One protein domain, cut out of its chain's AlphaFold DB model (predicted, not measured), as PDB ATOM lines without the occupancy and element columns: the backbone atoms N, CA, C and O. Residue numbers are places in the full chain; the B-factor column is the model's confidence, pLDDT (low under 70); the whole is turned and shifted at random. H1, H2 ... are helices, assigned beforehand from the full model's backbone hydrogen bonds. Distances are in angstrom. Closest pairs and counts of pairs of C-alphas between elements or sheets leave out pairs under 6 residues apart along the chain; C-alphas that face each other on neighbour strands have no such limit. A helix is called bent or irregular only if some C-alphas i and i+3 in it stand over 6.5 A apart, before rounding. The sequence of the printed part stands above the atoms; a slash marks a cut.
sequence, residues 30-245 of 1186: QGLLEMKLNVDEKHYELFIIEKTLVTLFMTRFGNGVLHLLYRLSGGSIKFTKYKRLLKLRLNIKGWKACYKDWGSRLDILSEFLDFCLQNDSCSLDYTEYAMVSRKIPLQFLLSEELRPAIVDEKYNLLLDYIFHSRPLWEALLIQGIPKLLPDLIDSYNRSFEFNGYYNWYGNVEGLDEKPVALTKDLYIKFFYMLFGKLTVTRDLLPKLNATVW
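Overview. This is residues 30 to 245 of the 1186 residues of the protein "HCL315Cp" of Eremothecium sinecaudum (UniProt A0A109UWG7). This is a compact body of helices, most of them crossing one another, built round one long helix, H10, which runs through the middle and kinks sharply near residue 178. H2 and H3, joined at a corner, cross H10 within the body; H5, H7 and H8 gather at its first part with H9 on H8, and H14 packs on the part round and beyond the kink. H4 lies at the edge and touches no other helix. The printed part has 216 residues with fourteen named helices, H1 to H14 in order along the chain, and no named strand, and its class is all helix. The whole is compact, with a radius of gyration of the C-alphas of 17.5 A and spans of 51 by 46 by 32 A.

Along the chain. H1 is residues 30 to 34, beginning at C-alpha 30 at (-16.843, 31.672, 58.682). H2 is residues 44 to 58, 20.3 A long from first to last C-alpha, and H3 is residues 60 to 74, 21.2 A. H4 covers residues 79 to 89, 15.3 A, H5 residues 93 to 104, 17.2 A, and H6 residues 106 to 118, 18.3 A. H7 is residues 126 to 130, H8 residues 132 to 141, 14.4 A, and H9 residues 147 to 151. H10, residues 157 to 188, is the longest helix, 31.1 A from C-alpha 157 at (-15.957, 34.978, 32.250) to C-alpha 188. H11 is residues 191 to 194 and H12 residues 199 to 202. H13 is residues 214 to 227, 20.1 A, and H14 residues 229 to 245, 18.9 A, ending at C-alpha 245 at (-37.627, 46.351, 59.391). Three helices are irregular: H8, with C-alphas 137 and 140 7.6 A apart; H10, with C-alphas 179 and 182 7.6 A apart; and H14, only just, with C-alphas 234 and 237 6.8 A apart.

Arrangement. H10 is the hub and touches seven helices. H2 touches its residues 172 to 185, about perpendicular at 89 degrees, the closest C-alphas being those of Ile 49 and Gly 176, 5.8 A apart. H3 touches H10 at a steep tilt of 62 degrees, opposite ways, closest at C-alphas Leu 69 and Arg 166, 7.2 A. H5 touches H10 at a shallow tilt of 12 degrees, the same way, with C-alphas Gly 103 and Ser 165 closest at 4.4 A. H7 touches H10 at C-alphas Tyr 129 and Leu 158, 6.3 A, and H8 at Lys 135 and Leu 157, 6.8 A. H14 touches residues 178 to 186 of H10, closest at C-alphas Pro 182 and Leu 240, 6.1 A. H13 only just touches H10, with 3 pairs of C-alphas within 8 A, closest at Ile 174 and Leu 226, 6.9 A. H2 and H3 touch only at the corner, at 87 degrees, closest at C-alphas Leu 56 and Gly 62, 4.1 A. H6 touches H2 at C-alphas Thr 55 and Leu 117, 6.2 A, and H1 only just touches H6, with 3 pairs within 8 A. H9 touches H8, H12 touches H3, and H11 only just touches H2, with 3 pairs. H4 is close to H5 but not clearly touching, with C-alphas Arg 89 and Trp 95 6.4 A apart. Each O i to N i+4 pair is within hydrogen-bond range in H1, H2, H3, H5, H6 and H13; the counts are 6 of 7 in H4, 21 of 28 in H10, 10 of 13 in H14, 1 of 6 in H8 and 0 of 1 in H7 and H9, while O i to N i+3 pairs are within range in 4 of 7 in H8 and 2 of 2 in H7 and H9; H11 and H12 are too short for an i+4 pair.

Size, cuts and confidence. The C-alphas farthest apart are those of Ile 92 and Ala 242, 50.9 A. The printed part has no cut. The link from H12 to H13, 11 residues, is long. The mean pLDDT of the printed part is 74.7, and 60 residues are under 70, among them 74 to 91, 195 to 215 and 239 to 245.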
ATOM      1  N   GLN A  30     -17.887  32.675  58.472       76.50
ATOM      2  CA  GLN A  30     -16.843  31.672  58.682       76.50
ATOM      3  C   GLN A  30     -17.420  30.262  58.906       76.50
ATOM      4  O   GLN A  30     -16.895  29.288  58.373       76.50
ATOM      5  N   GLY A  31     -18.539  30.147  59.628       76.12
ATOM      6  CA  GLY A  31     -19.234  28.875  59.842       76.12
ATOM      7  C   GLY A  31     -19.783  28.256  58.552       76.12
ATOM      8  O   GLY A  31     -19.724  27.037  58.396       76.12
ATOM      9  N   LEU A  32     -20.262  29.074  57.606       78.19
ATOM     10  CA  LEU A  32     -20.702  28.611  56.280       78.19
ATOM     11  C   LEU A  32     -19.541  28.122  55.404       78.19
ATOM     12  O   LEU A  32     -19.727  27.182  54.634       78.19
ATOM     13  N   LEU A  33     -18.363  28.743  55.519       78.50
ATOM     14  CA  LEU A  33     -17.150  28.343  54.792       78.50
ATOM     15  C   LEU A  33     -16.544  27.037  55.327       78.50
ATOM     16  O   LEU A  33     -15.996  26.235  54.568       78.50
ATOM     17  N   GLU A  34     -16.627  26.813  56.640       76.81
ATOM     18  CA  GLU A  34     -16.097  25.612  57.295       76.81
ATOM     19  C   GLU A  34     -17.002  24.380  57.106       76.81
ATOM     20  O   GLU A  34     -16.534  23.241  57.189       76.81
ATOM     21  N   MET A  35     -18.287  24.588  56.803       74.50
ATOM     22  CA  MET A  35     -19.271  23.526  56.607       74.50
ATOM     23  C   MET A  35     -19.257  22.999  55.162       74.50
ATOM     24  O   MET A  35     -19.600  23.705  54.219       74.50
ATOM     25  N   LYS A  36     -18.902  21.719  54.980       71.38
ATOM     26  CA  LYS A  36     -18.937  21.033  53.677       71.38
ATOM     27  C   LYS A  36     -19.987  19.927  53.689       71.38
ATOM     28  O   LYS A  36     -19.810  18.939  54.395       71.38
ATOM     29  N   LEU A  37     -21.048  20.098  52.902       73.31
ATOM     30  CA  LEU A  37     -22.076  19.083  52.655       73.31
ATOM     31  C   LEU A  37     -21.989  18.603  51.201       73.31
ATOM     32  O   LEU A  37     -21.696  19.395  50.303       73.31
ATOM     33  N   ASN A  38     -22.243  17.316  50.968       72.56
ATOM     34  CA  ASN A  38     -22.253  16.728  49.622       72.56
ATOM     35  C   ASN A  38     -23.653  16.786  48.993       72.56
ATOM     36  O   ASN A  38     -24.656  16.787  49.704       72.56
ATOM     37  N   VAL A  39     -23.721  16.747  47.655       69.06
ATOM     38  CA  VAL A  39     -24.978  16.867  46.883       69.06
ATOM     39  C   VAL A  39     -26.039  15.827  47.276       69.06
ATOM     40  O   VAL A  39     -27.232  16.114  47.219       69.06
ATOM     41  N   ASP A  40     -25.615  14.646  47.733       68.81
ATOM     42  CA  ASP A  40     -26.496  13.528  48.099       68.81
ATOM     43  C   ASP A  40     -27.046  13.602  49.541       68.81
ATOM     44  O   ASP A  40     -27.802  12.726  49.976       68.81
ATOM     45  N   GLU A  41     -26.667  14.615  50.327       74.75
ATOM     46  CA  GLU A  41     -27.067  14.729  51.729       74.75
ATOM     47  C   GLU A  41     -28.441  15.395  51.899       74.75
ATOM     48  O   GLU A  41     -28.783  16.375  51.240       74.75
ATOM     49  N   LYS A  42     -29.237  14.890  52.857       69.94
ATOM     50  CA  LYS A  42     -30.661  15.246  53.056       69.94
ATOM     51  C   LYS A  42     -30.950  16.736  53.311       69.94
ATOM     52  O   LYS A  42     -32.105  17.138  53.222       69.94
ATOM     53  N   HIS A  43     -29.936  17.535  53.635       77.44
ATOM     54  CA  HIS A  43     -30.061  18.967  53.932       77.44
ATOM     55  C   HIS A  43     -29.227  19.857  52.997       77.44
ATOM     56  O   HIS A  43     -29.125  21.057  53.237       77.44
ATOM     57  N   TYR A  44     -28.656  19.295  51.925       80.31
ATOM     58  CA  TYR A  44     -27.816  20.029  50.976       80.31
ATOM     59  C   TYR A  44     -28.568  21.169  50.274       80.31
ATOM     60  O   TYR A  44     -28.043  22.268  50.117       80.31
ATOM     61  N   GLU A  45     -29.833  20.938  49.922       78.69
ATOM     62  CA  GLU A  45     -30.690  21.947  49.292       78.69
ATOM     63  C   GLU A  45     -30.940  23.145  50.226       78.69
ATOM     64  O   GLU A  45     -30.776  24.294  49.823       78.69
ATOM     65  N   LEU A  46     -31.242  22.887  51.505       81.56
ATOM     66  CA  LEU A  46     -31.413  23.934  52.520       81.56
ATOM     67  C   LEU A  46     -30.106  24.703  52.760       81.56
ATOM     68  O   LEU A  46     -30.125  25.927  52.871       81.56
ATOM     69  N   PHE A  47     -28.978  23.989  52.791       83.75
ATOM     70  CA  PHE A  47     -27.653  24.580  52.937       83.75
ATOM     71  C   PHE A  47     -27.313  25.535  51.796       83.75
ATOM     72  O   PHE A  47     -26.877  26.655  52.051       83.75
ATOM     73  N   ILE A  48     -27.559  25.140  50.546       84.25
ATOM     74  CA  ILE A  48     -27.315  26.022  49.402       84.25
ATOM     75  C   ILE A  48     -28.230  27.237  49.439       84.25
ATOM     76  O   ILE A  48     -27.769  28.334  49.129       84.25
ATOM     77  N   ILE A  49     -29.501  27.079  49.810       84.81
ATOM     78  CA  ILE A  49     -30.432  28.209  49.888       84.81
ATOM     79  C   ILE A  49     -29.967  29.211  50.953       84.81
ATOM     80  O   ILE A  49     -29.879  30.403  50.660       84.81
ATOM     81  N   GLU A  50     -29.599  28.747  52.152       86.19
ATOM     82  CA  GLU A  50     -29.050  29.607  53.210       86.19
ATOM     83  C   GLU A  50     -27.750  30.287  52.756       86.19
ATOM     84  O   GLU A  50     -27.632  31.511  52.831       86.19
ATOM     85  N   LYS A  51     -26.817  29.524  52.175       86.69
ATOM     86  CA  LYS A  51     -25.549  30.038  51.642       86.69
ATOM     87  C   LYS A  51     -25.769  31.083  50.546       86.69
ATOM     88  O   LYS A  51     -25.082  32.100  50.524       86.69
ATOM     89  N   THR A  52     -26.750  30.877  49.671       87.62
ATOM     90  CA  THR A  52     -27.119  31.802  48.587       87.62
ATOM     91  C   THR A  52     -27.671  33.114  49.141       87.62
ATOM     92  O   THR A  52     -27.224  34.185  48.730       87.62
ATOM     93  N   LEU A  53     -28.607  33.045  50.093       86.94
ATOM     94  CA  LEU A  53     -29.224  34.228  50.700       86.94
ATOM     95  C   LEU A  53     -28.211  35.044  51.506       86.94
ATOM     96  O   LEU A  53     -28.132  36.258  51.329       86.94
ATOM     97  N   VAL A  54     -27.400  34.385  52.338       85.00
ATOM     98  CA  VAL A  54     -26.368  35.057  53.139       85.00
ATOM     99  C   VAL A  54     -25.316  35.688  52.232       85.00
ATOM    100  O   VAL A  54     -24.971  36.851  52.415       85.00
ATOM    101  N   THR A  55     -24.852  34.978  51.200       86.44
ATOM    102  CA  THR A  55     -23.869  35.539  50.266       86.44
ATOM    103  C   THR A  55     -24.426  36.778  49.566       86.44
ATOM    104  O   THR A  55     -23.780  37.819  49.588       86.44
ATOM    105  N   LEU A  56     -25.622  36.714  48.973       86.06
ATOM    106  CA  LEU A  56     -26.155  37.818  48.167       86.06
ATOM    107  C   LEU A  56     -26.596  39.035  48.986       86.06
ATOM    108  O   LEU A  56     -26.370  40.159  48.546       86.06
ATOM    109  N   PHE A  57     -27.231  38.825  50.141       83.81
ATOM    110  CA  PHE A  57     -27.852  39.907  50.910       83.81
ATOM    111  C   PHE A  57     -27.027  40.380  52.109       83.81
ATOM    112  O   PHE A  57     -27.329  41.460  52.618       83.81
ATOM    113  N   MET A  58     -26.000  39.624  52.535       82.81
ATOM    114  CA  MET A  58     -25.178  39.926  53.726       82.81
ATOM    115  C   MET A  58     -23.676  40.109  53.442       82.81
ATOM    116  O   MET A  58     -22.918  40.365  54.379       82.81
ATOM    117  N   THR A  59     -23.218  39.982  52.189       83.56
ATOM    118  CA  THR A  59     -21.821  40.271  51.804       83.56
ATOM    119  C   THR A  59     -21.742  41.353  50.733       83.56
ATOM    120  O   THR A  59     -22.598  41.442  49.853       83.56
ATOM    121  N   ARG A  60     -20.678  42.162  50.769       80.81
ATOM    122  CA  ARG A  60     -20.470  43.266  49.821       80.81
ATOM    123  C   ARG A  60     -20.259  42.747  48.398       80.81
ATOM    124  O   ARG A  60     -20.825  43.280  47.443       80.81
ATOM    125  N   PHE A  61     -19.490  41.668  48.263       82.12
ATOM    126  CA  PHE A  61     -19.232  41.032  46.974       82.12
ATOM    127  C   PHE A  61     -20.515  40.448  46.370       82.12
ATOM    128  O   PHE A  61     -20.807  40.654  45.189       82.12
ATOM    129  N   GLY A  62     -21.327  39.770  47.188       83.75
ATOM    130  CA  GLY A  62     -22.607  39.210  46.763       83.75
ATOM    131  C   GLY A  62     -23.664  40.266  46.440       83.75
ATOM    132  O   GLY A  62     -24.399  40.086  45.469       83.75
ATOM    133  N   ASN A  63     -23.683  41.403  47.141       84.31
ATOM    134  CA  ASN A  63     -24.542  42.532  46.779       84.31
ATOM    135  C   ASN A  63     -24.205  43.052  45.362       84.31
ATOM    136  O   ASN A  63     -25.089  43.299  44.541       84.31
ATOM    137  N   GLY A  64     -22.918  43.098  44.998       80.56
ATOM    138  CA  GLY A  64     -22.486  43.392  43.626       80.56
ATOM    139  C   GLY A  64     -22.973  42.368  42.585       80.56
ATOM    140  O   GLY A  64     -23.387  42.744  41.483       80.56
ATOM    141  N   VAL A  65     -23.004  41.076  42.934       84.94
ATOM    142  CA  VAL A  65     -23.601  40.019  42.089       84.94
ATOM    143  C   VAL A  65     -25.114  40.224  41.937       84.94
ATOM    144  O   VAL A  65     -25.641  40.082  40.831       84.94
ATOM    145  N   LEU A  66     -25.811  40.624  43.005       86.12
ATOM    146  CA  LEU A  66     -27.243  40.930  42.985       86.12
ATOM    147  C   LEU A  66     -27.562  42.115  42.057       86.12
ATOM    148  O   LEU A  66     -28.478  42.029  41.233       86.12
ATOM    149  N   HIS A  67     -26.762  43.185  42.110       82.12
ATOM    150  CA  HIS A  67     -26.850  44.310  41.172       82.12
ATOM    151  C   HIS A  67     -26.680  43.864  39.713       82.12
ATOM    152  O   HIS A  67     -27.404  44.331  38.825       82.12
ATOM    153  N   LEU A  68     -25.739  42.953  39.445       81.94
ATOM    154  CA  LEU A  68     -25.508  42.422  38.104       81.94
ATOM    155  C   LEU A  68     -26.679  41.549  37.624       81.94
ATOM    156  O   LEU A  68     -27.124  41.713  36.486       81.94
ATOM    157  N   LEU A  69     -27.231  40.692  38.490       83.06
ATOM    158  CA  LEU A  69     -28.442  39.912  38.210       83.06
ATOM    159  C   LEU A  69     -29.628  40.829  37.878       83.06
ATOM    160  O   LEU A  69     -30.279  40.636  36.852       83.06
ATOM    161  N   TYR A  70     -29.857  41.882  38.669       83.81
ATOM    162  CA  TYR A  70     -30.912  42.865  38.412       83.81
ATOM    163  C   TYR A  70     -30.729  43.590  37.067       83.81
ATOM    164  O   TYR A  70     -31.671  43.684  36.278       83.81
ATOM    165  N   ARG A  71     -29.514  44.062  36.751       78.00
ATOM    166  CA  ARG A  71     -29.212  44.748  35.478       78.00
ATOM    167  C   ARG A  71     -29.387  43.837  34.259       78.00
ATOM    168  O   ARG A  71     -29.847  44.294  33.210       78.00
ATOM    169  N   LEU A  72     -29.062  42.550  34.392       75.00
ATOM    170  CA  LEU A  72     -29.314  41.543  33.358       75.00
ATOM    171  C   LEU A  72     -30.816  41.294  33.153       75.00
ATOM    172  O   LEU A  72     -31.238  41.052  32.020       75.00
ATOM    173  N   SER A  73     -31.625  41.394  34.210       71.31
ATOM    174  CA  SER A  73     -33.091  41.330  34.140       71.31
ATOM    175  C   SER A  73     -33.716  42.586  33.531       71.31
ATOM    176  O   SER A  73     -34.620  42.470  32.710       71.31
ATOM    177  N   GLY A  74     -33.208  43.772  33.881       65.44
ATOM    178  CA  GLY A  74     -33.716  45.073  33.426       65.44
ATOM    179  C   GLY A  74     -33.256  45.513  32.031       65.44
ATOM    180  O   GLY A  74     -33.659  46.574  31.563       65.44
ATOM    181  N   GLY A  75     -32.400  44.739  31.355       62.69
ATOM    182  CA  GLY A  75     -31.958  45.024  29.983       62.69
ATOM    183  C   GLY A  75     -31.031  46.240  29.827       62.69
ATOM    184  O   GLY A  75     -30.783  46.668  28.700       62.69
ATOM    185  N   SER A  76     -30.487  46.781  30.922       59.66
ATOM    186  CA  SER A  76     -29.659  48.000  30.929       59.66
ATOM    187  C   SER A  76     -28.237  47.798  30.388       59.66
ATOM    188  O   SER A  76     -27.548  48.759  30.041       59.66
ATOM    189  N   ILE A  77     -27.787  46.549  30.251       63.84
ATOM    190  CA  ILE A  77     -26.479  46.212  29.681       63.84
ATOM    191  C   ILE A  77     -26.590  46.150  28.146       63.84
ATOM    192  O   ILE A  77     -27.377  45.383  27.591       63.84
ATOM    193  N   LYS A  78     -25.776  46.938  27.424       55.50
ATOM    194  CA  LYS A  78     -25.771  47.021  25.945       55.50
ATOM    195  C   LYS A  78     -25.383  45.678  25.288       55.50
ATOM    196  O   LYS A  78     -24.223  45.418  24.975       55.50
ATOM    197  N   PHE A  79     -26.372  44.830  25.003       58.31
ATOM    198  CA  PHE A  79     -26.195  43.439  24.543       58.31
ATOM    199  C   PHE A  79     -25.769  43.236  23.072       58.31
ATOM    200  O   PHE A  79     -25.584  42.093  22.640       58.31
ATOM    201  N   THR A  80     -25.619  44.281  22.257       56.28
ATOM    202  CA  THR A  80     -25.432  44.129  20.796       56.28
ATOM    203  C   THR A  80     -24.069  43.542  20.404       56.28
ATOM    204  O   THR A  80     -24.005  42.706  19.500       56.28
ATOM    205  N   LYS A  81     -22.986  43.909  21.105       56.25
ATOM    206  CA  LYS A  81     -21.644  43.318  20.909       56.25
ATOM    207  C   LYS A  81     -21.517  41.937  21.568       56.25
ATOM    208  O   LYS A  81     -20.955  41.024  20.965       56.25
ATOM    209  N   TYR A  82     -22.115  41.762  22.747       63.34
ATOM    210  CA  TYR A  82     -22.072  40.519  23.525       63.34
ATOM    211  C   TYR A  82     -22.804  39.353  22.832       63.34
ATOM    212  O   TYR A  82     -22.237  38.274  22.667       63.34
ATOM    213  N   LYS A  83     -24.016  39.579  22.296       60.94
ATOM    214  CA  LYS A  83     -24.799  38.545  21.581       60.94
ATOM    215  C   LYS A  83     -24.105  38.005  20.323       60.94
ATOM    216  O   LYS A  83     -24.328  36.852  19.963       60.94
ATOM    217  N   ARG A  84     -23.278  38.806  19.632       61.56
ATOM    218  CA  ARG A  84     -22.503  38.341  18.460       61.56
ATOM    219  C   ARG A  84     -21.371  37.394  18.864       61.56
ATOM    220  O   ARG A  84     -21.208  36.361  18.223       61.56
ATOM    221  N   LEU A  85     -20.634  37.721  19.926       63.38
ATOM    222  CA  LEU A  85     -19.548  36.884  20.450       63.38
ATOM    223  C   LEU A  85     -20.080  35.593  21.094       63.38
ATOM    224  O   LEU A  85     -19.515  34.525  20.875       63.38
ATOM    225  N   LEU A  86     -21.221  35.668  21.784       66.12
ATOM    226  CA  LEU A  86     -21.908  34.506  22.353       66.12
ATOM    227  C   LEU A  86     -22.337  33.498  21.270       66.12
ATOM    228  O   LEU A  86     -22.107  32.299  21.403       66.12
ATOM    229  N   LYS A  87     -22.887  33.978  20.142       63.66
ATOM    230  CA  LYS A  87     -23.251  33.127  18.991       63.66
ATOM    231  C   LYS A  87     -22.053  32.395  18.377       63.66
ATOM    232  O   LYS A  87     -22.215  31.274  17.910       63.66
ATOM    233  N   LEU A  88     -20.868  33.009  18.376       65.12
ATOM    234  CA  LEU A  88     -19.643  32.374  17.879       65.12
ATOM    235  C   LEU A  88     -19.156  31.262  18.821       65.12
ATOM    236  O   LEU A  88     -18.727  30.214  18.344       65.12
ATOM    237  N   ARG A  89     -19.271  31.453  20.143       69.06
ATOM    238  CA  ARG A  89     -18.839  30.471  21.156       69.06
ATOM    239  C   ARG A  89     -19.819  29.309  21.337       69.06
ATOM    240  O   ARG A  89     -19.374  28.179  21.509       69.06
ATOM    241  N   LEU A  90     -21.126  29.538  21.179       63.62
ATOM    242  CA  LEU A  90     -22.165  28.491  21.206       63.62
ATOM    243  C   LEU A  90     -21.981  27.398  20.135       63.62
ATOM    244  O   LEU A  90     -22.489  26.287  20.295       63.62
ATOM    245  N   ASN A  91     -21.244  27.691  19.058       62.78
ATOM    246  CA  ASN A  91     -20.932  26.728  17.999       62.78
ATOM    247  C   ASN A  91     -19.815  25.735  18.385       62.78
ATOM    248  O   ASN A  91     -19.603  24.748  17.681       62.78
ATOM    249  N   ILE A  92     -19.114  25.961  19.501       74.62
ATOM    250  CA  ILE A  92     -18.061  25.082  20.020       74.62
ATOM    251  C   ILE A  92     -18.688  24.099  21.019       74.62
ATOM    252  O   ILE A  92     -19.336  24.506  21.985       74.62
ATOM    253  N   LYS A  93     -18.480  22.789  20.815       69.12
ATOM    254  CA  LYS A  93     -19.098  21.728  21.640       69.12
ATOM    255  C   LYS A  93     -18.784  21.863  23.140       69.12
ATOM    256  O   LYS A  93     -19.687  21.648  23.944       69.12
ATOM    257  N   GLY A  94     -17.561  22.270  23.497       72.00
ATOM    258  CA  GLY A  94     -17.139  22.465  24.891       72.00
ATOM    259  C   GLY A  94     -17.947  23.541  25.627       72.00
ATOM    260  O   GLY A  94     -18.433  23.298  26.727       72.00
ATOM    261  N   TRP A  95     -18.185  24.696  24.995       79.56
ATOM    262  CA  TRP A  95     -18.967  25.792  25.589       79.56
ATOM    263  C   TRP A  95     -20.434  25.420  25.806       79.56
ATOM    264  O   TRP A  95     -21.020  25.779  26.821       79.56
ATOM    265  N   LYS A  96     -21.033  24.641  24.895       78.44
ATOM    266  CA  LYS A  96     -22.428  24.194  25.031       78.44
ATOM    267  C   LYS A  96     -22.639  23.261  26.231       78.44
ATOM    268  O   LYS A  96     -23.682  23.348  26.874       78.44
ATOM    269  N   ALA A  97     -21.678  22.378  26.514       79.56
ATOM    270  CA  ALA A  97     -21.694  21.556  27.723       79.56
ATOM    271  C   ALA A  97     -21.511  22.430  28.975       79.56
ATOM    272  O   ALA A  97     -22.342  22.376  29.873       79.56
ATOM    273  N   CYS A  98     -20.525  23.333  28.958       82.06
ATOM    274  CA  CYS A  98     -20.233  24.253  30.061       82.06
ATOM    275  C   CYS A  98     -21.440  25.131  30.451       82.06
ATOM    276  O   CYS A  98     -21.782  25.233  31.622       82.06
ATOM    277  N   TYR A  99     -22.152  25.707  29.475       83.81
ATOM    278  CA  TYR A  99     -23.343  26.526  29.735       83.81
ATOM    279  C   TYR A  99     -24.522  25.726  30.291       83.81
ATOM    280  O   TYR A  99     -25.321  26.259  31.059       83.81
ATOM    281  N   LYS A 100     -24.648  24.451  29.904       81.81
ATOM    282  CA  LYS A 100     -25.658  23.556  30.477       81.81
ATOM    283  C   LYS A 100     -25.308  23.215  31.924       81.81
ATOM    284  O   LYS A 100     -26.202  23.208  32.769       81.81
ATOM    285  N   ASP A 101     -24.031  22.976  32.202       83.06
ATOM    286  CA  ASP A 101     -23.543  22.679  33.544       83.06
ATOM    287  C   ASP A 101     -23.775  23.879  34.475       83.06
ATOM    288  O   ASP A 101     -24.422  23.721  35.505       83.06
ATOM    289  N   TRP A 102     -23.411  25.100  34.069       86.31
ATOM    290  CA  TRP A 102     -23.644  26.322  34.859       86.31
ATOM    291  C   TRP A 102     -25.115  26.585  35.215       86.31
ATOM    292  O   TRP A 102     -25.397  27.193  36.241       86.31
ATOM    293  N   GLY A 103     -26.055  26.139  34.379       80.81
ATOM    294  CA  GLY A 103     -27.489  26.302  34.626       80.81
ATOM    295  C   GLY A 103     -28.148  25.164  35.413       80.81
ATOM    296  O   GLY A 103     -29.324  25.287  35.741       80.81
ATOM    297  N   SER A 104     -27.452  24.050  35.676       83.06
ATOM    298  CA  SER A 104     -28.062  22.838  36.263       83.06
ATOM    299  C   SER A 104     -27.319  22.241  37.459       83.06
ATOM    300  O   SER A 104     -27.930  21.520  38.246       83.06
ATOM    301  N   ARG A 105     -26.025  22.527  37.618       84.44
ATOM    302  CA  ARG A 105     -25.165  21.936  38.646       84.44
ATOM    303  C   ARG A 105     -25.009  22.852  39.863       84.44
ATOM    304  O   ARG A 105     -24.413  23.921  39.778       84.44
ATOM    305  N   LEU A 106     -25.539  22.405  41.004       83.06
ATOM    306  CA  LEU A 106     -25.500  23.129  42.283       83.06
ATOM    307  C   LEU A 106     -24.125  23.102  42.971       83.06
ATOM    308  O   LEU A 106     -23.817  23.983  43.770       83.06
ATOM    309  N   ASP A 107     -23.284  22.128  42.644       82.44
ATOM    310  CA  ASP A 107     -21.919  22.013  43.156       82.44
ATOM    311  C   ASP A 107     -21.007  23.120  42.610       82.44
ATOM    312  O   ASP A 107     -20.304  23.767  43.384       82.44
ATOM    313  N   ILE A 108     -21.108  23.428  41.312       83.69
ATOM    314  CA  ILE A 108     -20.409  24.566  40.688       83.69
ATOM    315  C   ILE A 108     -20.871  25.892  41.314       83.69
ATOM    316  O   ILE A 108     -20.058  26.780  41.582       83.69
ATOM    317  N   LEU A 109     -22.173  26.020  41.596       86.19
ATOM    318  CA  LEU A 109     -22.716  27.176  42.307       86.19
ATOM    319  C   LEU A 109     -22.152  27.274  43.733       86.19
ATOM    320  O   LEU A 109     -21.787  28.366  44.156       86.19
ATOM    321  N   SER A 110     -22.049  26.161  44.461       85.06
ATOM    322  CA  SER A 110     -21.488  26.143  45.816       85.06
ATOM    323  C   SER A 110     -20.025  26.590  45.849       85.06
ATOM    324  O   SER A 110     -19.677  27.382  46.722       85.06
ATOM    325  N   GLU A 111     -19.192  26.139  44.904       85.25
ATOM    326  CA  GLU A 111     -17.794  26.590  44.775       85.25
ATOM    327  C   GLU A 111     -17.710  28.089  44.455       85.25
ATOM    328  O   GLU A 111     -16.863  28.808  44.988       85.25
ATOM    329  N   PHE A 112     -18.633  28.593  43.632       88.56
ATOM    330  CA  PHE A 112     -18.732  30.023  43.361       88.56
ATOM    331  C   PHE A 112     -19.181  30.827  44.591       88.56
ATOM    332  O   PHE A 112     -18.650  31.904  44.848       88.56
ATOM    333  N   LEU A 113     -20.117  30.307  45.388       87.06
ATOM    334  CA  LEU A 113     -20.526  30.928  46.651       87.06
ATOM    335  C   LEU A 113     -19.380  30.939  47.675       87.06
ATOM    336  O   LEU A 113     -19.216  31.937  48.367       87.06
ATOM    337  N   ASP A 114     -18.552  29.889  47.737       86.88
ATOM    338  CA  ASP A 114     -17.339  29.876  48.571       86.88
ATOM    339  C   ASP A 114     -16.351  30.965  48.152       86.88
ATOM    340  O   ASP A 114     -15.806  31.671  49.001       86.88
ATOM    341  N   PHE A 115     -16.164  31.151  46.844       87.50
ATOM    342  CA  PHE A 115     -15.353  32.244  46.315       87.50
ATOM    343  C   PHE A 115     -15.905  33.622  46.722       87.50
ATOM    344  O   PHE A 115     -15.135  34.495  47.121       87.50
ATOM    345  N   CYS A 116     -17.224  33.826  46.675       85.94
ATOM    346  CA  CYS A 116     -17.850  35.076  47.116       85.94
ATOM    347  C   CYS A 116     -17.689  35.313  48.627       85.94
ATOM    348  O   CYS A 116     -17.355  36.422  49.035       85.94
ATOM    349  N   LEU A 117     -17.894  34.281  49.452       85.12
ATOM    350  CA  LEU A 117     -17.791  34.366  50.915       85.12
ATOM    351  C   LEU A 117     -16.350  34.609  51.391       85.12
ATOM    352  O   LEU A 117     -16.150  35.304  52.381       85.12
ATOM    353  N   GLN A 118     -15.339  34.097  50.682       85.88
ATOM    354  CA  GLN A 118     -13.927  34.408  50.958       85.88
ATOM    355  C   GLN A 118     -13.563  35.873  50.671       85.88
ATOM    356  O   GLN A 118     -12.566  36.366  51.192       85.88
ATOM    357  N   ASN A 119     -14.355  36.558  49.843       84.31
ATOM    358  CA  ASN A 119     -14.157  37.951  49.446       84.31
ATOM    359  C   ASN A 119     -15.266  38.864  50.005       84.31
ATOM    360  O   ASN A 119     -15.620  39.859  49.376       84.31
ATOM    361  N   ASP A 120     -15.821  38.535  51.173       79.19
ATOM    362  CA  ASP A 120     -17.020  39.155  51.760       79.19
ATOM    363  C   ASP A 120     -17.018  40.697  51.825       79.19
ATOM    364  O   ASP A 120     -18.067  41.328  51.668       79.19
ATOM    365  N   SER A 121     -15.849  41.301  52.024       77.25
ATOM    366  CA  SER A 121     -15.617  42.739  52.212       77.25
ATOM    367  C   SER A 121     -15.226  43.494  50.930       77.25
ATOM    368  O   SER A 121     -15.155  44.729  50.937       77.25
ATOM    369  N   CYS A 122     -15.011  42.787  49.815       79.94
ATOM    370  CA  CYS A 122     -14.603  43.371  48.535       79.94
ATOM    371  C   CYS A 122     -15.811  43.809  47.690       79.94
ATOM    372  O   CYS A 122     -16.828  43.123  47.640       79.94
ATOM    373  N   SER A 123     -15.705  44.941  46.987       77.25
ATOM    374  CA  SER A 123     -16.685  45.349  45.971       77.25
ATOM    375  C   SER A 123     -16.454  44.596  44.657       77.25
ATOM    376  O   SER A 123     -15.319  44.317  44.271       77.25
ATOM    377  N   LEU A 124     -17.540  44.264  43.951       80.88
ATOM    378  CA  LEU A 124     -17.473  43.622  42.639       80.88
ATOM    379  C   LEU A 124     -17.564  44.668  41.517       80.88
ATOM    380  O   LEU A 124     -18.652  45.172  41.241       80.88
ATOM    381  N   ASP A 125     -16.467  44.894  40.793       80.06
ATOM    382  CA  ASP A 125     -16.518  45.463  39.441       80.06
ATOM    383  C   ASP A 125     -16.446  44.335  38.406       80.06
ATOM    384  O   ASP A 125     -15.405  43.716  38.177       80.06
ATOM    385  N   TYR A 126     -17.574  44.058  37.749       79.75
ATOM    386  CA  TYR A 126     -17.646  43.000  36.747       79.75
ATOM    387  C   TYR A 126     -16.805  43.305  35.500       79.75
ATOM    388  O   TYR A 126     -16.468  42.368  34.781       79.75
ATOM    389  N   THR A 127     -16.459  44.563  35.206       80.19
ATOM    390  CA  THR A 127     -15.716  44.927  33.987       80.19
ATOM    391  C   THR A 127     -14.250  44.494  34.042       80.19
ATOM    392  O   THR A 127     -13.709  44.044  33.027       80.19
ATOM    393  N   GLU A 128     -13.647  44.484  35.236       80.38
ATOM    394  CA  GLU A 128     -12.276  44.017  35.467       80.38
ATOM    395  C   GLU A 128     -12.096  42.510  35.228       80.38
ATOM    396  O   GLU A 128     -10.990  42.053  34.937       80.38
ATOM    397  N   TYR A 129     -13.177  41.722  35.254       81.62
ATOM    398  CA  TYR A 129     -13.151  40.277  34.968       81.62
ATOM    399  C   TYR A 129     -12.954  39.945  33.478       81.62
ATOM    400  O   TYR A 129     -13.094  38.789  33.063       81.62
ATOM    401  N   ALA A 130     -12.598  40.943  32.667       79.12
ATOM    402  CA  ALA A 130     -11.970  40.767  31.364       79.12
ATOM    403  C   ALA A 130     -10.443  40.547  31.460       79.12
ATOM    404  O   ALA A 130      -9.863  39.886  30.594       79.12
ATOM    405  N   MET A 131      -9.793  41.018  32.529       82.69
ATOM    406  CA  MET A 131      -8.353  40.862  32.746       82.69
ATOM    407  C   MET A 131      -7.984  39.436  33.163       82.69
ATOM    408  O   MET A 131      -8.712  38.766  33.899       82.69
ATOM    409  N   VAL A 132      -6.811  38.972  32.726       81.00
ATOM    410  CA  VAL A 132      -6.325  37.612  33.009       81.00
ATOM    411  C   VAL A 132      -6.140  37.379  34.515       81.00
ATOM    412  O   VAL A 132      -6.560  36.345  35.029       81.00
ATOM    413  N   SER A 133      -5.599  38.360  35.248       79.50
ATOM    414  CA  SER A 133      -5.360  38.291  36.702       79.50
ATOM    415  C   SER A 133      -6.635  38.045  37.517       79.50
ATOM    416  O   SER A 133      -6.615  37.269  38.468       79.50
ATOM    417  N   ARG A 134      -7.757  38.653  37.113       81.00
ATOM    418  CA  ARG A 134      -9.066  38.520  37.774       81.00
ATOM    419  C   ARG A 134      -9.824  37.246  37.374       81.00
ATOM    420  O   ARG A 134     -10.701  36.807  38.110       81.00
ATOM    421  N   LYS A 135      -9.486  36.618  36.240       84.06
ATOM    422  CA  LYS A 135     -10.110  35.363  35.769       84.06
ATOM    423  C   LYS A 135      -9.481  34.094  36.326       84.06
ATOM    424  O   LYS A 135     -10.172  33.083  36.401       84.06
ATOM    425  N   ILE A 136      -8.195  34.121  36.683       83.06
ATOM    426  CA  ILE A 136      -7.483  32.947  37.218       83.06
ATOM    427  C   ILE A 136      -8.213  32.330  38.429       83.06
ATOM    428  O   ILE A 136      -8.416  31.116  38.419       83.06
ATOM    429  N   PRO A 137      -8.696  33.110  39.420       83.12
ATOM    430  CA  PRO A 137      -9.458  32.557  40.542       83.12
ATOM    431  C   PRO A 137     -10.765  31.857  40.134       83.12
ATOM    432  O   PRO A 137     -11.232  30.983  40.852       83.12
ATOM    433  N   LEU A 138     -11.332  32.192  38.970       83.44
ATOM    434  CA  LEU A 138     -12.569  31.613  38.429       83.44
ATOM    435  C   LEU A 138     -12.326  30.402  37.508       83.44
ATOM    436  O   LEU A 138     -13.239  29.953  36.815       83.44
ATOM    437  N   GLN A 139     -11.109  29.852  37.478       83.69
ATOM    438  CA  GLN A 139     -10.755  28.711  36.627       83.69
ATOM    439  C   GLN A 139     -11.616  27.463  36.890       83.69
ATOM    440  O   GLN A 139     -11.824  26.678  35.964       83.69
ATOM    441  N   PHE A 140     -12.130  27.287  38.112       84.50
ATOM    442  CA  PHE A 140     -13.001  26.162  38.477       84.50
ATOM    443  C   PHE A 140     -14.321  26.141  37.685       84.50
ATOM    444  O   PHE A 140     -14.896  25.076  37.480       84.50
ATOM    445  N   LEU A 141     -14.755  27.285  37.141       83.06
ATOM    446  CA  LEU A 141     -15.947  27.372  36.293       83.06
ATOM    447  C   LEU A 141     -15.751  26.749  34.902       83.06
ATOM    448  O   LEU A 141     -16.734  26.514  34.203       83.06
ATOM    449  N   LEU A 142     -14.511  26.504  34.464       83.88
ATOM    450  CA  LEU A 142     -14.199  26.025  33.115       83.88
ATOM    451  C   LEU A 142     -13.730  24.565  33.118       83.88
ATOM    452  O   LEU A 142     -12.878  24.162  33.911       83.88
ATOM    453  N   SER A 143     -14.211  23.787  32.144       79.50
ATOM    454  CA  SER A 143     -13.670  22.453  31.863       79.50
ATOM    455  C   SER A 143     -12.221  22.536  31.361       79.50
ATOM    456  O   SER A 143     -11.782  23.567  30.843       79.50
ATOM    457  N   GLU A 144     -11.456  21.446  31.490       74.62
ATOM    458  CA  GLU A 144     -10.025  21.434  31.135       74.62
ATOM    459  C   GLU A 144      -9.754  21.870  29.685       74.62
ATOM    460  O   GLU A 144      -8.747  22.522  29.413       74.62
ATOM    461  N   GLU A 145     -10.695  21.597  28.777       73.94
ATOM    462  CA  GLU A 145     -10.643  21.970  27.359       73.94
ATOM    463  C   GLU A 145     -10.808  23.481  27.109       73.94
ATOM    464  O   GLU A 145     -10.376  23.990  26.075       73.94
ATOM    465  N   LEU A 146     -11.428  24.215  28.042       77.69
ATOM    466  CA  LEU A 146     -11.769  25.637  27.900       77.69
ATOM    467  C   LEU A 146     -10.845  26.576  28.688       77.69
ATOM    468  O   LEU A 146     -10.927  27.791  28.512       77.69
ATOM    469  N   ARG A 147      -9.916  26.043  29.496       77.81
ATOM    470  CA  ARG A 147      -8.932  26.829  30.270       77.81
ATOM    471  C   ARG A 147      -8.123  27.853  29.448       77.81
ATOM    472  O   ARG A 147      -7.867  28.931  29.983       77.81
ATOM    473  N   PRO A 148      -7.771  27.625  28.163       78.56
ATOM    474  CA  PRO A 148      -7.099  28.646  27.350       78.56
ATOM    475  C   PRO A 148      -7.901  29.948  27.172       78.56
ATOM    476  O   PRO A 148      -7.313  30.993  26.903       78.56
ATOM    477  N   ALA A 149      -9.227  29.921  27.359       74.19
ATOM    478  CA  ALA A 149     -10.080  31.107  27.260       74.19
ATOM    479  C   ALA A 149      -9.834  32.141  28.376       74.19
ATOM    480  O   ALA A 149     -10.251  33.292  28.241       74.19
ATOM    481  N   ILE A 150      -9.130  31.767  29.451       79.19
ATOM    482  CA  ILE A 150      -8.742  32.678  30.541       79.19
ATOM    483  C   ILE A 150      -7.817  33.797  30.026       79.19
ATOM    484  O   ILE A 150      -7.888  34.922  30.515       79.19
ATOM    485  N   VAL A 151      -7.011  33.516  28.995       79.56
ATOM    486  CA  VAL A 151      -6.038  34.459  28.414       79.56
ATOM    487  C   VAL A 151      -6.700  35.496  27.485       79.56
ATOM    488  O   VAL A 151      -6.107  36.527  27.189       79.56
ATOM    489  N   ASP A 152      -7.938  35.269  27.028       78.94
ATOM    490  CA  ASP A 152      -8.637  36.179  26.107       78.94
ATOM    491  C   ASP A 152      -9.117  37.452  26.823       78.94
ATOM    492  O   ASP A 152     -10.188  37.458  27.426       78.94
ATOM    493  N   GLU A 153      -8.373  38.554  26.719       75.19
ATOM    494  CA  GLU A 153      -8.714  39.857  27.323       75.19
ATOM    495  C   GLU A 153     -10.047  40.456  26.835       75.19
ATOM    496  O   GLU A 153     -10.597  41.348  27.473       75.19
ATOM    497  N   LYS A 154     -10.621  39.967  25.724       71.94
ATOM    498  CA  LYS A 154     -11.932  40.423  25.220       71.94
ATOM    499  C   LYS A 154     -13.100  39.608  25.775       71.94
ATOM    500  O   LYS A 154     -14.261  39.916  25.488       71.94
ATOM    501  N   TYR A 155     -12.820  38.546  26.524       79.88
ATOM    502  CA  TYR A 155     -13.829  37.709  27.158       79.88
ATOM    503  C   TYR A 155     -14.078  38.142  28.598       79.88
ATOM    504  O   TYR A 155     -13.122  38.344  29.321       79.88
ATOM    505  N   ASN A 156     -15.327  38.212  29.051       83.94
ATOM    506  CA  ASN A 156     -15.650  38.368  30.466       83.94
ATOM    507  C   ASN A 156     -16.290  37.069  30.976       83.94
ATOM    508  O   ASN A 156     -17.427  36.767  30.613       83.94
ATOM    509  N   LEU A 157     -15.536  36.297  31.763       84.06
ATOM    510  CA  LEU A 157     -15.957  34.978  32.250       84.06
ATOM    511  C   LEU A 157     -17.086  35.089  33.282       84.06
ATOM    512  O   LEU A 157     -18.043  34.321  33.232       84.06
ATOM    513  N   LEU A 158     -17.003  36.074  34.179       85.69
ATOM    514  CA  LEU A 158     -17.982  36.287  35.243       85.69
ATOM    515  C   LEU A 158     -19.358  36.673  34.681       85.69
ATOM    516  O   LEU A 158     -20.377  36.123  35.095       85.69
ATOM    517  N   LEU A 159     -19.386  37.582  33.701       84.81
ATOM    518  CA  LEU A 159     -20.623  38.013  33.046       84.81
ATOM    519  C   LEU A 159     -21.313  36.857  32.305       84.81
ATOM    520  O   LEU A 159     -22.540  36.758  32.323       84.81
ATOM    521  N   ASP A 160     -20.531  35.976  31.676       83.75
ATOM    522  CA  ASP A 160     -21.039  34.816  30.934       83.75
ATOM    523  C   ASP A 160     -21.575  33.727  31.860       83.75
ATOM    524  O   ASP A 160     -22.653  33.178  31.624       83.75
ATOM    525  N   TYR A 161     -20.871  33.483  32.967       86.81
ATOM    526  CA  TYR A 161     -21.335  32.589  34.018       86.81
ATOM    527  C   TYR A 161     -22.650  33.066  34.640       86.81
ATOM    528  O   TYR A 161     -23.603  32.290  34.709       86.81
ATOM    529  N   ILE A 162     -22.750  34.337  35.041       87.06
ATOM    530  CA  ILE A 162     -23.967  34.881  35.667       87.06
ATOM    531  C   ILE A 162     -25.138  34.900  34.676       87.06
ATOM    532  O   ILE A 162     -26.267  34.603  35.057       87.06
ATOM    533  N   PHE A 163     -24.890  35.161  33.386       85.00
ATOM    534  CA  PHE A 163     -25.936  35.124  32.361       85.00
ATOM    535  C   PHE A 163     -26.550  33.724  32.201       85.00
ATOM    536  O   PHE A 163     -27.771  33.596  32.109       85.00
ATOM    537  N   HIS A 164     -25.718  32.678  32.180       84.31
ATOM    538  CA  HIS A 164     -26.171  31.296  31.992       84.31
ATOM    539  C   HIS A 164     -26.631  30.593  33.282       84.31
ATOM    540  O   HIS A 164     -27.517  29.742  33.207       84.31
ATOM    541  N   SER A 165     -26.096  30.959  34.451       86.81
ATOM    542  CA  SER A 165     -26.538  30.426  35.752       86.81
ATOM    543  C   SER A 165     -27.768  31.143  36.316       86.81
ATOM    544  O   SER A 165     -28.381  30.653  37.259       86.81
ATOM    545  N   ARG A 166     -28.194  32.271  35.730       84.62
ATOM    546  CA  ARG A 166     -29.338  33.075  36.195       84.62
ATOM    547  C   ARG A 166     -30.602  32.273  36.562       84.62
ATOM    548  O   ARG A 166     -31.117  32.521  37.650       84.62
ATOM    549  N   PRO A 167     -31.101  31.316  35.750       83.12
ATOM    550  CA  PRO A 167     -32.313  30.568  36.103       83.12
ATOM    551  C   PRO A 167     -32.178  29.769  37.407       83.12
ATOM    552  O   PRO A 167     -33.156  29.585  38.125       83.12
ATOM    553  N   LEU A 168     -30.960  29.316  37.723       84.56
ATOM    554  CA  LEU A 168     -30.640  28.596  38.952       84.56
ATOM    555  C   LEU A 168     -30.736  29.528  40.172       84.56
ATOM    556  O   LEU A 168     -31.363  29.173  41.167       84.56
ATOM    557  N   TRP A 169     -30.172  30.738  40.071       84.56
ATOM    558  CA  TRP A 169     -30.275  31.766  41.114       84.56
ATOM    559  C   TRP A 169     -31.728  32.169  41.362       84.56
ATOM    560  O   TRP A 169     -32.160  32.218  42.509       84.56
ATOM    561  N   GLU A 170     -32.499  32.413  40.298       84.25
ATOM    562  CA  GLU A 170     -33.918  32.772  40.410       84.25
ATOM    563  C   GLU A 170     -34.723  31.653  41.089       84.25
ATOM    564  O   GLU A 170     -35.491  31.940  42.003       84.25
ATOM    565  N   ALA A 171     -34.498  30.381  40.734       84.25
ATOM    566  CA  ALA A 171     -35.179  29.246  41.362       84.25
ATOM    567  C   ALA A 171     -34.893  29.139  42.874       84.25
ATOM    568  O   ALA A 171     -35.827  28.997  43.669       84.25
ATOM    569  N   LEU A 172     -33.626  29.268  43.284       84.50
ATOM    570  CA  LEU A 172     -33.223  29.208  44.696       84.50
ATOM    571  C   LEU A 172     -33.744  30.404  45.501       84.50
ATOM    572  O   LEU A 172     -34.190  30.250  46.638       84.50
ATOM    573  N   LEU A 173     -33.732  31.599  44.907       85.25
ATOM    574  CA  LEU A 173     -34.242  32.818  45.532       85.25
ATOM    575  C   LEU A 173     -35.767  32.784  45.680       85.25
ATOM    576  O   LEU A 173     -36.282  33.155  46.735       85.25
ATOM    577  N   ILE A 174     -36.487  32.261  44.681       83.25
ATOM    578  CA  ILE A 174     -37.941  32.060  44.745       83.25
ATOM    579  C   ILE A 174     -38.315  31.120  45.902       83.25
ATOM    580  O   ILE A 174     -39.289  31.364  46.616       83.25
ATOM    581  N   GLN A 175     -37.520  30.076  46.128       82.00
ATOM    582  CA  GLN A 175     -37.734  29.116  47.210       82.00
ATOM    583  C   GLN A 175     -37.338  29.662  48.594       82.00
ATOM    584  O   GLN A 175     -38.017  29.369  49.583       82.00
ATOM    585  N   GLY A 176     -36.248  30.434  48.671       77.75
ATOM    586  CA  GLY A 176     -35.618  30.856  49.924       77.75
ATOM    587  C   GLY A 176     -36.137  32.162  50.526       77.75
ATOM    588  O   GLY A 176     -36.360  32.220  51.737       77.75
ATOM    589  N   ILE A 177     -36.355  33.203  49.711       82.06
ATOM    590  CA  ILE A 177     -36.668  34.560  50.204       82.06
ATOM    591  C   ILE A 177     -37.932  34.575  51.091       82.06
ATOM    592  O   ILE A 177     -37.852  35.101  52.200       82.06
ATOM    593  N   PRO A 178     -39.079  33.973  50.708       74.75
ATOM    594  CA  PRO A 178     -40.307  34.093  51.502       74.75
ATOM    595  C   PRO A 178     -40.301  33.303  52.818       74.75
ATOM    596  O   PRO A 178     -41.180  33.517  53.654       74.75
ATOM    597  N   LYS A 179     -39.377  32.342  52.967       74.12
ATOM    598  CA  LYS A 179     -39.366  31.366  54.067       74.12
ATOM    599  C   LYS A 179     -38.220  31.553  55.052       74.12
ATOM    600  O   LYS A 179     -38.419  31.258  56.218       74.12
ATOM    601  N   LEU A 180     -37.039  31.950  54.578       76.94
ATOM    602  CA  LEU A 180     -35.803  31.868  55.362       76.94
ATOM    603  C   LEU A 180     -35.106  33.215  55.517       76.94
ATOM    604  O   LEU A 180     -34.390  33.401  56.491       76.94
ATOM    605  N   LEU A 181     -35.292  34.146  54.574       80.50
ATOM    606  CA  LEU A 181     -34.545  35.403  54.580       80.50
ATOM    607  C   LEU A 181     -34.686  36.165  55.909       80.50
ATOM    608  O   LEU A 181     -33.637  36.456  56.469       80.50
ATOM    609  N   PRO A 182     -35.892  36.421  56.459       73.88
ATOM    610  CA  PRO A 182     -36.023  37.212  57.683       73.88
ATOM    611  C   PRO A 182     -35.328  36.582  58.900       73.88
ATOM    612  O   PRO A 182     -34.547  37.245  59.576       73.88
ATOM    613  N   ASP A 183     -35.517  35.275  59.102       74.38
ATOM    614  CA  ASP A 183     -34.906  34.518  60.206       74.38
ATOM    615  C   ASP A 183     -33.368  34.460  60.091       74.38
ATOM    616  O   ASP A 183     -32.638  34.406  61.088       74.38
ATOM    617  N   LEU A 184     -32.843  34.476  58.860       76.62
ATOM    618  CA  LEU A 184     -31.405  34.500  58.593       76.62
ATOM    619  C   LEU A 184     -30.770  35.861  58.901       76.62
ATOM    620  O   LEU A 184     -29.636  35.902  59.371       76.62
ATOM    621  N   ILE A 185     -31.478  36.971  58.688       75.75
ATOM    622  CA  ILE A 185     -30.934  38.312  58.970       75.75
ATOM    623  C   ILE A 185     -30.668  38.473  60.470       75.75
ATOM    624  O   ILE A 185     -29.588  38.919  60.870       75.75
ATOM    625  N   ASP A 186     -31.632  38.040  61.281       71.19
ATOM    626  CA  ASP A 186     -31.561  38.104  62.738       71.19
ATOM    627  C   ASP A 186     -30.507  37.138  63.292       71.19
ATOM    628  O   ASP A 186     -29.686  37.516  64.127       71.19
ATOM    629  N   SER A 187     -30.470  35.895  62.794       72.62
ATOM    630  CA  SER A 187     -29.520  34.887  63.288       72.62
ATOM    631  C   SER A 187     -28.055  35.193  62.950       72.62
ATOM    632  O   SER A 187     -27.171  34.802  63.713       72.62
ATOM    633  N   TYR A 188     -27.782  35.918  61.860       73.31
ATOM    634  CA  TYR A 188     -26.428  36.354  61.488       73.31
ATOM    635  C   TYR A 188     -26.071  37.754  62.007       73.31
ATOM    636  O   TYR A 188     -24.924  38.172  61.848       73.31
ATOM    637  N   ASN A 189     -27.012  38.464  62.645       68.62
ATOM    638  CA  ASN A 189     -26.837  39.821  63.172       68.62
ATOM    639  C   ASN A 189     -26.321  40.826  62.116       68.62
ATOM    640  O   ASN A 189     -25.400  41.599  62.378       68.62
ATOM    641  N   ARG A 190     -26.894  40.777  60.903       70.44
ATOM    642  CA  ARG A 190     -26.521  41.619  59.742       70.44
ATOM    643  C   ARG A 190     -27.666  42.532  59.273       70.44
ATOM    644  O   ARG A 190     -27.784  42.878  58.098       70.44
ATOM    645  N   SER A 191     -28.550  42.906  60.197       69.00
ATOM    646  CA  SER A 191     -29.721  43.750  59.922       69.00
ATOM    647  C   SER A 191     -29.340  45.149  59.424       69.00
ATOM    648  O   SER A 191     -30.033  45.715  58.579       69.00
ATOM    649  N   PHE A 192     -28.209  45.694  59.877       62.50
ATOM    650  CA  PHE A 192     -27.727  47.015  59.469       62.50
ATOM    651  C   PHE A 192     -27.215  47.043  58.022       62.50
ATOM    652  O   PHE A 192     -27.536  47.968  57.273       62.50
ATOM    653  N   GLU A 193     -26.463  46.021  57.611       68.94
ATOM    654  CA  GLU A 193     -25.985  45.832  56.240       68.94
ATOM    655  C   GLU A 193     -27.158  45.615  55.280       68.94
ATOM    656  O   GLU A 193     -27.219  46.237  54.218       68.94
ATOM    657  N   PHE A 194     -28.142  44.807  55.688       72.00
ATOM    658  CA  PHE A 194     -29.349  44.567  54.902       72.00
ATOM    659  C   PHE A 194     -30.207  45.828  54.708       72.00
ATOM    660  O   PHE A 194     -30.810  46.017  53.652       72.00
ATOM    661  N   ASN A 195     -30.235  46.724  55.695       67.25
ATOM    662  CA  ASN A 195     -31.019  47.959  55.629       67.25
ATOM    663  C   ASN A 195     -30.352  49.077  54.814       67.25
ATOM    664  O   ASN A 195     -30.978  50.108  54.576       67.25
ATOM    665  N   GLY A 196     -29.119  48.869  54.334       60.50
ATOM    666  CA  GLY A 196     -28.421  49.822  53.472       60.50
ATOM    667  C   GLY A 196     -27.818  51.023  54.206       60.50
ATOM    668  O   GLY A 196     -27.444  51.990  53.552       60.50
ATOM    669  N   TYR A 197     -27.680  50.966  55.536       56.38
ATOM    670  CA  TYR A 197     -27.112  52.063  56.337       56.38
ATOM    671  C   TYR A 197     -25.615  52.296  56.084       56.38
ATOM    672  O   TYR A 197     -25.094  53.381  56.333       56.38
ATOM    673  N   TYR A 198     -24.908  51.287  55.572       56.59
ATOM    674  CA  TYR A 198     -23.493  51.388  55.248       56.59
ATOM    675  C   TYR A 198     -23.285  51.754  53.774       56.59
ATOM    676  O   TYR A 198     -23.422  50.909  52.888       56.59
ATOM    677  N   ASN A 199     -22.847  52.990  53.508       54.09
ATOM    678  CA  ASN A 199     -22.494  53.436  52.151       54.09
ATOM    679  C   ASN A 199     -21.428  52.540  51.504       54.09
ATOM    680  O   ASN A 199     -21.511  52.243  50.318       54.09
ATOM    681  N   TRP A 200     -20.455  52.046  52.279       56.81
ATOM    682  CA  TRP A 200     -19.425  51.131  51.775       56.81
ATOM    683  C   TRP A 200     -19.997  49.769  51.345       56.81
ATOM    684  O   TRP A 200     -19.423  49.127  50.472       56.81
ATOM    685  N   TYR A 201     -21.134  49.345  51.902       62.88
ATOM    686  CA  TYR A 201     -21.805  48.089  51.556       62.88
ATOM    687  C   TYR A 201     -22.626  48.195  50.255       62.88
ATOM    688  O   TYR A 201     -22.691  47.241  49.477       62.88
ATOM    689  N   GLY A 202     -23.228  49.365  50.004       57.94
ATOM    690  CA  GLY A 202     -24.026  49.657  48.805       57.94
ATOM    691  C   GLY A 202     -23.244  50.234  47.618       57.94
ATOM    692  O   GLY A 202     -23.716  50.142  46.485       57.94
ATOM    693  N   ASN A 203     -22.057  50.815  47.839       54.97
ATOM    694  CA  ASN A 203     -21.287  51.438  46.761       54.97
ATOM    695  C   ASN A 203     -20.658  50.393  45.830       54.97
ATOM    696  O   ASN A 203     -19.667  49.738  46.168       54.97
ATOM    697  N   VAL A 204     -21.208  50.312  44.619       53.78
ATOM    698  CA  VAL A 204     -20.522  49.782  43.440       53.78
ATOM    699  C   VAL A 204     -19.878  50.977  42.740       53.78
ATOM    700  O   VAL A 204     -20.588  51.878  42.295       53.78
ATOM    701  N   GLU A 205     -18.546  51.011  42.669       45.84
ATOM    702  CA  GLU A 205     -17.800  52.080  41.991       45.84
ATOM    703  C   GLU A 205     -18.301  52.240  40.539       45.84
ATOM    704  O   GLU A 205     -18.364  51.270  39.781       45.84
ATOM    705  N   GLY A 206     -18.724  53.459  40.173       46.34
ATOM    706  CA  GLY A 206     -19.210  53.798  38.825       46.34
ATOM    707  C   GLY A 206     -20.640  54.356  38.710       46.34
ATOM    708  O   GLY A 206     -21.198  54.328  37.613       46.34
ATOM    709  N   LEU A 207     -21.255  54.844  39.795       42.34
ATOM    710  CA  LEU A 207     -22.539  55.565  39.779       42.34
ATOM    711  C   LEU A 207     -22.389  56.916  40.504       42.34
ATOM    712  O   LEU A 207     -22.207  56.936  41.716       42.34
ATOM    713  N   ASP A 208     -22.490  58.028  39.770       36.56
ATOM    714  CA  ASP A 208     -22.374  59.416  40.269       36.56
ATOM    715  C   ASP A 208     -23.642  59.932  41.002       36.56
ATOM    716  O   ASP A 208     -23.940  61.125  40.991       36.56
ATOM    717  N   GLU A 209     -24.421  59.067  41.660       39.62
ATOM    718  CA  GLU A 209     -25.657  59.466  42.361       39.62
ATOM    719  C   GLU A 209     -25.671  59.026  43.837       39.62
ATOM    720  O   GLU A 209     -25.087  58.014  44.220       39.62
ATOM    721  N   LYS A 210     -26.327  59.834  44.686       39.06
ATOM    722  CA  LYS A 210     -26.275  59.794  46.164       39.06
ATOM    723  C   LYS A 210     -26.582  58.390  46.762       39.06
ATOM    724  O   LYS A 210     -27.536  57.752  46.322       39.06
ATOM    725  N   PRO A 211     -25.880  57.920  47.824       45.66
ATOM    726  CA  PRO A 211     -25.736  56.476  48.095       45.66
ATOM    727  C   PRO A 211     -26.784  55.838  49.034       45.66
ATOM    728  O   PRO A 211     -27.000  54.630  48.979       45.66
ATOM    729  N   VAL A 212     -27.457  56.609  49.897       38.84
ATOM    730  CA  VAL A 212     -28.237  56.050  51.030       38.84
ATOM    731  C   VAL A 212     -29.573  55.414  50.595       38.84
ATOM    732  O   VAL A 212     -30.088  54.519  51.257       38.84
ATOM    733  N   ALA A 213     -30.120  55.807  49.441       47.62
ATOM    734  CA  ALA A 213     -31.395  55.286  48.933       47.62
ATOM    735  C   ALA A 213     -31.257  54.013  48.068       47.62
ATOM    736  O   ALA A 213     -32.265  53.442  47.657       47.62
ATOM    737  N   LEU A 214     -30.034  53.556  47.766       58.22
ATOM    738  CA  LEU A 214     -29.803  52.635  46.649       58.22
ATOM    739  C   LEU A 214     -30.046  51.153  46.986       58.22
ATOM    740  O   LEU A 214     -30.621  50.439  46.167       58.22
ATOM    741  N   THR A 215     -29.647  50.672  48.168       66.31
ATOM    742  CA  THR A 215     -29.632  49.223  48.471       66.31
ATOM    743  C   THR A 215     -31.016  48.669  48.823       66.31
ATOM    744  O   THR A 215     -31.439  47.656  48.269       66.31
ATOM    745  N   LYS A 216     -31.774  49.357  49.691       71.50
ATOM    746  CA  LYS A 216     -33.147  48.953  50.048       71.50
ATOM    747  C   LYS A 216     -34.080  49.025  48.837       71.50
ATOM    748  O   LYS A 216     -34.854  48.101  48.595       71.50
ATOM    749  N   ASP A 217     -33.968  50.092  48.049       73.81
ATOM    750  CA  ASP A 217     -34.740  50.263  46.818       73.81
ATOM    751  C   ASP A 217     -34.349  49.215  45.760       73.81
ATOM    752  O   ASP A 217     -35.220  48.633  45.114       73.81
ATOM    753  N   LEU A 218     -33.061  48.860  45.643       76.88
ATOM    754  CA  LEU A 218     -32.622  47.735  44.809       76.88
ATOM    755  C   LEU A 218     -33.271  46.417  45.244       76.88
ATOM    756  O   LEU A 218     -33.788  45.700  44.390       76.88
ATOM    757  N   TYR A 219     -33.267  46.089  46.539       83.44
ATOM    758  CA  TYR A 219     -33.860  44.844  47.036       83.44
ATOM    759  C   TYR A 219     -35.359  44.787  46.743       83.44
ATOM    760  O   TYR A 219     -35.847  43.778  46.239       83.44
ATOM    761  N   ILE A 220     -36.080  45.891  46.952       79.00
ATOM    762  CA  ILE A 220     -37.510  46.001  46.637       79.00
ATOM    763  C   ILE A 220     -37.752  45.846  45.128       79.00
ATOM    764  O   ILE A 220     -38.582  45.034  44.710       79.00
ATOM    765  N   LYS A 221     -36.989  46.558  44.289       81.12
ATOM    766  CA  LYS A 221     -37.048  46.446  42.820       81.12
ATOM    767  C   LYS A 221     -36.733  45.029  42.339       81.12
ATOM    768  O   LYS A 221     -37.365  44.542  41.398       81.12
ATOM    769  N   PHE A 222     -35.786  44.355  42.982       81.50
ATOM    770  CA  PHE A 222     -35.411  42.982  42.675       81.50
ATOM    771  C   PHE A 222     -36.483  41.976  43.123       81.50
ATOM    772  O   PHE A 222     -36.821  41.068  42.366       81.50
ATOM    773  N   PHE A 223     -37.112  42.168  44.286       83.88
ATOM    774  CA  PHE A 223     -38.245  41.345  44.722       83.88
ATOM    775  C   PHE A 223     -39.457  41.505  43.802       83.88
ATOM    776  O   PHE A 223     -40.081  40.503  43.444       83.88
ATOM    777  N   TYR A 224     -39.761  42.728  43.355       82.38
ATOM    778  CA  TYR A 224     -40.824  42.965  42.371       82.38
ATOM    779  C   TYR A 224     -40.576  42.249  41.043       82.38
ATOM    780  O   TYR A 224     -41.536  41.823  40.402       82.38
ATOM    781  N   MET A 225     -39.309  42.088  40.653       80.06
ATOM    782  CA  MET A 225     -38.923  41.316  39.474       80.06
ATOM    783  C   MET A 225     -39.161  39.808  39.664       80.06
ATOM    784  O   MET A 225     -39.628  39.165  38.728       80.06
ATOM    785  N   LEU A 226     -38.909  39.255  40.858       78.75
ATOM    786  CA  LEU A 226     -39.025  37.812  41.120       78.75
ATOM    787  C   LEU A 226     -40.453  37.315  41.403       78.75
ATOM    788  O   LEU A 226     -40.824  36.251  40.916       78.75
ATOM    789  N   PHE A 227     -41.246  38.042  42.199       78.19
ATOM    790  CA  PHE A 227     -42.534  37.540  42.720       78.19
ATOM    791  C   PHE A 227     -43.764  38.320  42.225       78.19
ATOM    792  O   PHE A 227     -44.892  37.931  42.515       78.19
ATOM    793  N   GLY A 228     -43.573  39.406  41.466       71.56
ATOM    794  CA  GLY A 228     -44.647  40.310  41.043       71.56
ATOM    795  C   GLY A 228     -45.079  41.297  42.139       71.56
ATOM    796  O   GLY A 228     -44.958  41.031  43.334       71.56
ATOM    797  N   LYS A 229     -45.590  42.473  41.738       69.06
ATOM    798  CA  LYS A 229     -45.876  43.592  42.662       69.06
ATOM    799  C   LYS A 229     -46.832  43.220  43.801       69.06
ATOM    800  O   LYS A 229     -46.519  43.493  44.952       69.06
ATOM    801  N   LEU A 230     -47.943  42.552  43.479       62.44
ATOM    802  CA  LEU A 230     -48.998  42.176  44.430       62.44
ATOM    803  C   LEU A 230     -48.520  41.210  45.522       62.44
ATOM    804  O   LEU A 230     -48.830  41.412  46.695       62.44
ATOM    805  N   THR A 231     -47.748  40.184  45.156       70.62
ATOM    806  CA  THR A 231     -47.221  39.189  46.103       70.62
ATOM    807  C   THR A 231     -46.180  39.809  47.030       70.62
ATOM    808  O   THR A 231     -46.176  39.552  48.232       70.62
ATOM    809  N   VAL A 232     -45.333  40.699  46.502       71.88
ATOM    810  CA  VAL A 232     -44.349  41.417  47.320       71.88
ATOM    811  C   VAL A 232     -45.040  42.347  48.314       71.88
ATOM    812  O   VAL A 232     -44.691  42.307  49.487       71.88
ATOM    813  N   THR A 233     -46.037  43.134  47.894       67.44
ATOM    814  CA  THR A 233     -46.725  44.085  48.786       67.44
ATOM    815  C   THR A 233     -47.607  43.413  49.837       67.44
ATOM    816  O   THR A 233     -47.698  43.934  50.943       67.44
ATOM    817  N   ARG A 234     -48.257  42.279  49.523       65.94
ATOM    818  CA  ARG A 234     -49.158  41.586  50.468       65.94
ATOM    819  C   ARG A 234     -48.458  40.600  51.399       65.94
ATOM    820  O   ARG A 234     -48.853  40.520  52.556       65.94
ATOM    821  N   ASP A 235     -47.445  39.874  50.925       67.12
ATOM    822  CA  ASP A 235     -46.912  38.725  51.672       67.12
ATOM    823  C   ASP A 235     -45.464  38.923  52.138       67.12
ATOM    824  O   ASP A 235     -45.106  38.495  53.237       67.12
ATOM    825  N   LEU A 236     -44.618  39.554  51.314       69.69
ATOM    826  CA  LEU A 236     -43.174  39.643  51.565       69.69
ATOM    827  C   LEU A 236     -42.792  40.890  52.373       69.69
ATOM    828  O   LEU A 236     -42.113  40.784  53.393       69.69
ATOM    829  N   LEU A 237     -43.248  42.066  51.928       73.19
ATOM    830  CA  LEU A 237     -42.964  43.348  52.572       73.19
ATOM    831  C   LEU A 237     -43.493  43.389  54.008       73.19
ATOM    832  O   LEU A 237     -42.731  43.797  54.871       73.19
ATOM    833  N   PRO A 238     -44.721  42.920  54.316       71.12
ATOM    834  CA  PRO A 238     -45.226  42.902  55.687       71.12
ATOM    835  C   PRO A 238     -44.437  41.977  56.615       71.12
ATOM    836  O   PRO A 238     -44.269  42.313  57.779       71.12
ATOM    837  N   LYS A 239     -43.912  40.847  56.118       66.31
ATOM    838  CA  LYS A 239     -43.057  39.950  56.913       66.31
ATOM    839  C   LYS A 239     -41.683  40.554  57.167       66.31
ATOM    840  O   LYS A 239     -41.234  40.521  58.305       66.31
ATOM    841  N   LEU A 240     -41.045  41.125  56.142       66.44
ATOM    842  CA  LEU A 240     -39.765  41.828  56.283       66.44
ATOM    843  C   LEU A 240     -39.912  43.067  57.175       66.44
ATOM    844  O   LEU A 240     -39.086  43.249  58.062       66.44
ATOM    845  N   ASN A 241     -41.007  43.825  57.011       65.69
ATOM    846  CA  ASN A 241     -41.483  44.860  57.934       65.69
ATOM    847  C   ASN A 241     -41.569  44.294  59.345       65.69
ATOM    848  O   ASN A 241     -40.777  44.714  60.154       65.69
ATOM    849  N   ALA A 242     -42.385  43.282  59.625       57.62
ATOM    850  CA  ALA A 242     -42.620  42.770  60.979       57.62
ATOM    851  C   ALA A 242     -41.404  42.151  61.715       57.62
ATOM    852  O   ALA A 242     -41.438  42.009  62.936       57.62
ATOM    853  N   THR A 243     -40.363  41.713  61.001       54.16
ATOM    854  CA  THR A 243     -39.257  40.918  61.583       54.16
ATOM    855  C   THR A 243     -37.917  41.644  61.556       54.16
ATOM    856  O   THR A 243     -37.242  41.686  62.576       54.16
ATOM    857  N   VAL A 244     -37.559  42.270  60.432       56.28
ATOM    858  CA  VAL A 244     -36.230  42.869  60.201       56.28
ATOM    859  C   VAL A 244     -36.301  44.393  60.133       56.28
ATOM    860  O   VAL A 244     -35.403  45.097  60.590       56.28
ATOM    861  N   TRP A 245     -37.389  44.920  59.578       57.94
ATOM    862  CA  TRP A 245     -37.627  46.351  59.391       57.94
ATOM    863  C   TRP A 245     -38.491  46.970  60.515       57.94
ATOM    864  O   TRP A 245     -38.637  48.186  60.541       57.94
TER     865      TRP A 245